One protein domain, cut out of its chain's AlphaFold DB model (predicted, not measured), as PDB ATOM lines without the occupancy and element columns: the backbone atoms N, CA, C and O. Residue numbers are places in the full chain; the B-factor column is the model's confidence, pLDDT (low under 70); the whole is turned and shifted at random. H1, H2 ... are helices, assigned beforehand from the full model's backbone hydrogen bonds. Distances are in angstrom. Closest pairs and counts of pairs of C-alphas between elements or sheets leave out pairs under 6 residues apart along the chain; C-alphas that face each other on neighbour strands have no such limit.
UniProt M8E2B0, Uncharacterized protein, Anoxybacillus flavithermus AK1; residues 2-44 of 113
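What this domain is: This is residues 2 to 44 of the 113 residues of an uncharacterized protein of Anoxybacillus flavithermus AK1 (UniProt M8E2B0). One long, nearly straight helix, H2, makes almost the whole length of this model, and a short helix, H1, turns off from its first end to make an L with one very long arm. The two meet at a corner, and there is no core: residues 2 to 44 stand free. The printed part has 43 residues with two named helices, H1 then H2, and no named strand; its class is all helix. It is extended, with a radius of gyration of the C-alphas of 18.0 A, and its C-alphas span 56 by 16 by 6 A.

Where its parts are: H1 holds residues 2 to 9 and measures 10.4 A from first to last C-alpha, beginning at C-alpha 2 at (200.940, 149.550, 156.084). Asn 10 follows as a tight link of 1 residue. H2 holds residues 11 to 44 and measures 51.5 A, from C-alpha 11 at (197.726, 152.066, 141.867) to C-alpha 44 at (150.071, 171.421, 145.180).

How they stand to each other: H1 and H2 touch only at the corner by their link, and only just, with 3 pairs of C-alphas within 8 A. The closest C-alphas of the two are those of Leu 7 and Val 13, 6.7 A apart. H2 touches H1 with residues 13 to 14 alone. Their lines stand about perpendicular, at 80 degrees, and their centres are 28.6 A apart. In H1 every O i to N i+4 pair is within hydrogen-bond range, while in H2 22 of 30 are.

The domain as a whole: The two C-alphas farthest apart are those of Met 2 and Gln 44, at 56.4 A. The printed part has no cut. The mean pLDDT of the printed part is 75.8, and residues 29 to 44, which belong to H2, are under 70.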
ATOM      1  N   MET A   2     201.279 150.773 156.854       81.75
ATOM      2  CA  MET A   2     200.940 149.550 156.084       81.75
ATOM      3  C   MET A   2     199.726 149.615 155.131       81.75
ATOM      4  O   MET A   2     199.797 149.066 154.040       81.75
ATOM      5  N   LEU A   3     198.610 150.254 155.513       84.75
ATOM      6  CA  LEU A   3     197.405 150.286 154.667       84.75
ATOM      7  C   LEU A   3     197.524 151.255 153.479       84.75
ATOM      8  O   LEU A   3     197.015 150.973 152.401       84.75
ATOM      9  N   ILE A   4     198.174 152.403 153.701       85.12
ATOM     10  CA  ILE A   4     198.410 153.416 152.665       85.12
ATOM     11  C   ILE A   4     199.462 152.896 151.679       85.12
ATOM     12  O   ILE A   4     199.277 153.042 150.475       85.12
ATOM     13  N   ASP A   5     200.508 152.239 152.182       84.31
ATOM     14  CA  ASP A   5     201.565 151.658 151.349       84.31
ATOM     15  C   ASP A   5     200.998 150.544 150.451       84.31
ATOM     16  O   ASP A   5     201.169 150.583 149.237       84.31
ATOM     17  N   TRP A   6     200.172 149.648 151.007       90.75
ATOM     18  CA  TRP A   6     199.452 148.617 150.239       90.75
ATOM     19  C   TRP A   6     198.530 149.193 149.148       90.75
ATOM     20  O   TRP A   6     198.360 148.600 148.076       90.75
ATOM     21  N   LEU A   7     197.924 150.354 149.422       84.81
ATOM     22  CA  LEU A   7     197.019 151.031 148.500       84.81
ATOM     23  C   LEU A   7     197.780 151.685 147.334       84.81
ATOM     24  O   LEU A   7     197.299 151.643 146.203       84.81
ATOM     25  N   PHE A   8     198.965 152.249 147.586       84.75
ATOM     26  CA  PHE A   8     199.820 152.812 146.536       84.75
ATOM     27  C   PHE A   8     200.570 151.745 145.732       84.75
ATOM     28  O   PHE A   8     200.734 151.926 144.523       84.75
ATOM     29  N   ASP A   9     200.926 150.614 146.350       88.88
ATOM     30  CA  ASP A   9     201.484 149.443 145.654       88.88
ATOM     31  C   ASP A   9     200.524 148.905 144.581       88.88
ATOM     32  O   ASP A   9     200.942 148.361 143.559       88.88
ATOM     33  N   ASN A  10     199.219 149.116 144.773       89.62
ATOM     34  CA  ASN A  10     198.180 148.771 143.815       89.62
ATOM     35  C   ASN A  10     197.504 150.032 143.273       89.62
ATOM     36  O   ASN A  10     196.325 150.276 143.521       89.62
ATOM     37  N   ILE A  11     198.229 150.815 142.465       91.25
ATOM     38  CA  ILE A  11     197.726 152.066 141.867       91.25
ATOM     39  C   ILE A  11     196.376 151.912 141.140       91.25
ATOM     40  O   ILE A  11     195.559 152.834 141.122       91.25
ATOM     41  N   PHE A  12     196.082 150.720 140.610       92.62
ATOM     42  CA  PHE A  12     194.778 150.379 140.037       92.62
ATOM     43  C   PHE A  12     193.625 150.493 141.044       92.62
ATOM     44  O   PHE A  12     192.552 150.970 140.685       92.62
ATOM     45  N   VAL A  13     193.835 150.106 142.305       90.31
ATOM     46  CA  VAL A  13     192.825 150.186 143.373       90.31
ATOM     47  C   VAL A  13     192.480 151.645 143.672       90.31
ATOM     48  O   VAL A  13     191.302 151.968 143.816       90.31
ATOM     49  N   VAL A  14     193.470 152.543 143.673       91.00
ATOM     50  CA  VAL A  14     193.248 153.993 143.834       91.00
ATOM     51  C   VAL A  14     192.429 154.558 142.672       91.00
ATOM     52  O   VAL A  14     191.465 155.290 142.901       91.00
ATOM     53  N   PHE A  15     192.760 154.185 141.432       93.75
ATOM     54  CA  PHE A  15     192.012 154.615 140.244       93.75
ATOM     55  C   PHE A  15     190.564 154.119 140.254       93.75
ATOM     56  O   PHE A  15     189.647 154.896 139.979       93.75
ATOM     57  N   ILE A  16     190.348 152.848 140.597       92.81
ATOM     58  CA  ILE A  16     189.012 152.253 140.692       92.81
ATOM     59  C   ILE A  16     188.217 152.954 141.795       92.81
ATOM     60  O   ILE A  16     187.112 153.424 141.537       92.81
ATOM     61  N   LEU A  17     188.781 153.107 142.994       92.12
ATOM     62  CA  LEU A  17     188.106 153.761 144.116       92.12
ATOM     63  C   LEU A  17     187.752 155.223 143.798       92.12
ATOM     64  O   LEU A  17     186.621 155.645 144.035       92.12
ATOM     65  N   GLY A  18     188.674 155.976 143.190       91.12
ATOM     66  CA  GLY A  18     188.420 157.346 142.737       91.12
ATOM     67  C   GLY A  18     187.314 157.428 141.680       91.12
ATOM     68  O   GLY A  18     186.431 158.286 141.771       91.12
ATOM     69  N   ALA A  19     187.299 156.501 140.718       91.50
ATOM     70  CA  ALA A  19     186.241 156.410 139.714       91.50
ATOM     71  C   ALA A  19     184.879 156.050 140.337       91.50
ATOM     72  O   ALA A  19     183.866 156.647 139.972       91.50
ATOM     73  N   PHE A  20     184.849 155.139 141.315       91.81
ATOM     74  CA  PHE A  20     183.635 154.772 142.049       91.81
ATOM     75  C   PHE A  20     183.073 155.948 142.851       91.81
ATOM     76  O   PHE A  20     181.877 156.223 142.772       91.81
ATOM     77  N   ILE A  21     183.922 156.688 143.567       88.62
ATOM     78  CA  ILE A  21     183.497 157.876 144.324       88.62
ATOM     79  C   ILE A  21     182.948 158.951 143.367       88.62
ATOM     80  O   ILE A  21     181.893 159.532 143.626       88.62
ATOM     81  N   SER A  22     183.604 159.162 142.218       84.44
ATOM     82  CA  SER A  22     183.131 160.085 141.174       84.44
ATOM     83  C   SER A  22     181.791 159.650 140.556       84.44
ATOM     84  O   SER A  22     180.939 160.485 140.247       84.44
ATOM     85  N   TRP A  23     181.560 158.342 140.423       85.19
ATOM     86  CA  TRP A  23     180.307 157.782 139.914       85.19
ATOM     87  C   TRP A  23     179.153 157.929 140.915       85.19
ATOM     88  O   TRP A  23     178.060 158.358 140.538       85.19
ATOM     89  N   ILE A  24     179.394 157.620 142.193       85.69
ATOM     90  CA  ILE A  24     178.382 157.674 143.260       85.69
ATOM     91  C   ILE A  24     177.917 159.116 143.506       85.69
ATOM     92  O   ILE A  24     176.717 159.356 143.650       85.69
ATOM     93  N   GLY A  25     178.828 160.094 143.464       80.50
ATOM     94  CA  GLY A  25     178.472 161.508 143.628       80.50
ATOM     95  C   GLY A  25     177.465 162.017 142.585       80.50
ATOM     96  O   GLY A  25     176.617 162.852 142.900       80.50
ATOM     97  N   LYS A  26     177.486 161.474 141.357       75.19
ATOM     98  CA  LYS A  26     176.501 161.819 140.313       75.19
ATOM     99  C   LYS A  26     175.113 161.236 140.598       75.19
ATOM    100  O   LYS A  26     174.123 161.831 140.187       75.19
ATOM    101  N   TRP A  27     175.031 160.103 141.296       70.81
ATOM    102  CA  TRP A  27     173.763 159.445 141.632       70.81
ATOM    103  C   TRP A  27     173.073 160.099 142.831       70.81
ATOM    104  O   TRP A  27     171.851 160.217 142.826       70.81
ATOM    105  N   MET A  28     173.836 160.589 143.816       73.25
ATOM    106  CA  MET A  28     173.255 161.301 144.963       73.25
ATOM    107  C   MET A  28     172.578 162.615 144.552       73.25
ATOM    108  O   MET A  28     171.458 162.863 144.979       73.25
ATOM    109  N   LYS A  29     173.179 163.398 143.644       66.00
ATOM    110  CA  LYS A  29     172.555 164.640 143.142       66.00
ATOM    111  C   LYS A  29     171.230 164.408 142.411       66.00
ATOM    112  O   LYS A  29     170.300 165.187 142.559       66.00
ATOM    113  N   ALA A  30     171.126 163.319 141.648       63.16
ATOM    114  CA  ALA A  30     169.882 162.961 140.967       63.16
ATOM    115  C   ALA A  30     168.791 162.497 141.949       63.16
ATOM    116  O   ALA A  30     167.603 162.709 141.695       63.16
ATOM    117  N   LEU A  31     169.188 161.867 143.062       63.66
ATOM    118  CA  LEU A  31     168.280 161.457 144.132       63.66
ATOM    119  C   LEU A  31     167.758 162.672 144.917       63.66
ATOM    120  O   LEU A  31     166.574 162.734 145.225       63.66
ATOM    121  N   GLU A  32     168.617 163.657 145.175       60.56
ATOM    122  CA  GLU A  32     168.266 164.908 145.859       60.56
ATOM    123  C   GLU A  32     167.246 165.726 145.040       60.56
ATOM    124  O   GLU A  32     166.177 166.061 145.548       60.56
ATOM    125  N   GLU A  33     167.459 165.886 143.726       59.31
ATOM    126  CA  GLU A  33     166.486 166.535 142.826       59.31
ATOM    127  C   GLU A  33     165.148 165.775 142.708       59.31
ATOM    128  O   GLU A  33     164.105 166.375 142.438       59.31
ATOM    129  N   THR A  34     165.138 164.449 142.895       59.00
ATOM    130  CA  THR A  34     163.884 163.670 142.882       59.00
ATOM    131  C   THR A  34     163.146 163.683 144.216       59.00
ATOM    132  O   THR A  34     161.932 163.458 144.214       59.00
ATOM    133  N   VAL A  35     163.834 163.959 145.325       61.50
ATOM    134  CA  VAL A  35     163.226 164.142 146.650       61.50
ATOM    135  C   VAL A  35     162.607 165.537 146.760       61.50
ATOM    136  O   VAL A  35     161.415 165.630 147.056       61.50
ATOM    137  N   GLU A  36     163.319 166.600 146.369       57.97
ATOM    138  CA  GLU A  36     162.770 167.970 146.406       57.97
ATOM    139  C   GLU A  36     161.570 168.153 145.451       57.97
ATOM    140  O   GLU A  36     160.581 168.817 145.773       57.97
ATOM    141  N   ARG A  37     161.588 167.488 144.284       56.84
ATOM    142  CA  ARG A  37     160.467 167.514 143.325       56.84
ATOM    143  C   ARG A  37     159.233 166.739 143.808       56.84
ATOM    144  O   ARG A  37     158.136 166.965 143.287       56.84
ATOM    145  N   LYS A  38     159.391 165.810 144.757       55.69
ATOM    146  CA  LYS A  38     158.267 165.099 145.384       55.69
ATOM    147  C   LYS A  38     157.630 165.932 146.494       55.69
ATOM    148  O   LYS A  38     156.410 166.062 146.479       55.69
ATOM    149  N   GLU A  39     158.420 166.586 147.345       54.84
ATOM    150  CA  GLU A  39     157.889 167.475 148.393       54.84
ATOM    151  C   GLU A  39     157.126 168.683 147.815       54.84
ATOM    152  O   GLU A  39     156.070 169.058 148.327       54.84
ATOM    153  N   GLN A  40     157.563 169.238 146.675       53.94
ATOM    154  CA  GLN A  40     156.817 170.307 145.990       53.94
ATOM    155  C   GLN A  40     155.507 169.843 145.328       53.94
ATOM    156  O   GLN A  40     154.592 170.651 145.156       53.94
ATOM    157  N   ARG A  41     155.377 168.563 144.953       54.31
ATOM    158  CA  ARG A  41     154.132 168.034 144.362       54.31
ATOM    159  C   ARG A  41     153.049 167.785 145.407       54.31
ATOM    160  O   ARG A  41     151.876 167.974 145.101       54.31
ATOM    161  N   GLU A  42     153.431 167.428 146.628       54.25
ATOM    162  CA  GLU A  42     152.481 167.116 147.702       54.25
ATOM    163  C   GLU A  42     151.778 168.370 148.256       54.25
ATOM    164  O   GLU A  42     150.602 168.303 148.610       54.25
ATOM    165  N   GLN A  43     152.420 169.545 148.221       49.50
ATOM    166  CA  GLN A  43     151.763 170.808 148.598       49.50
ATOM    167  C   GLN A  43     150.783 171.332 147.533       49.50
ATOM    168  O   GLN A  43     149.846 172.056 147.866       49.50
ATOM    169  N   GLN A  44     150.950 170.956 146.260       50.38
ATOM    170  CA  GLN A  44     150.071 171.421 145.180       50.38
ATOM    171  C   GLN A  44     148.801 170.560 145.024       50.38
ATOM    172  O   GLN A  44     147.811 171.024 144.457       50.38
TER     173      GLN A  44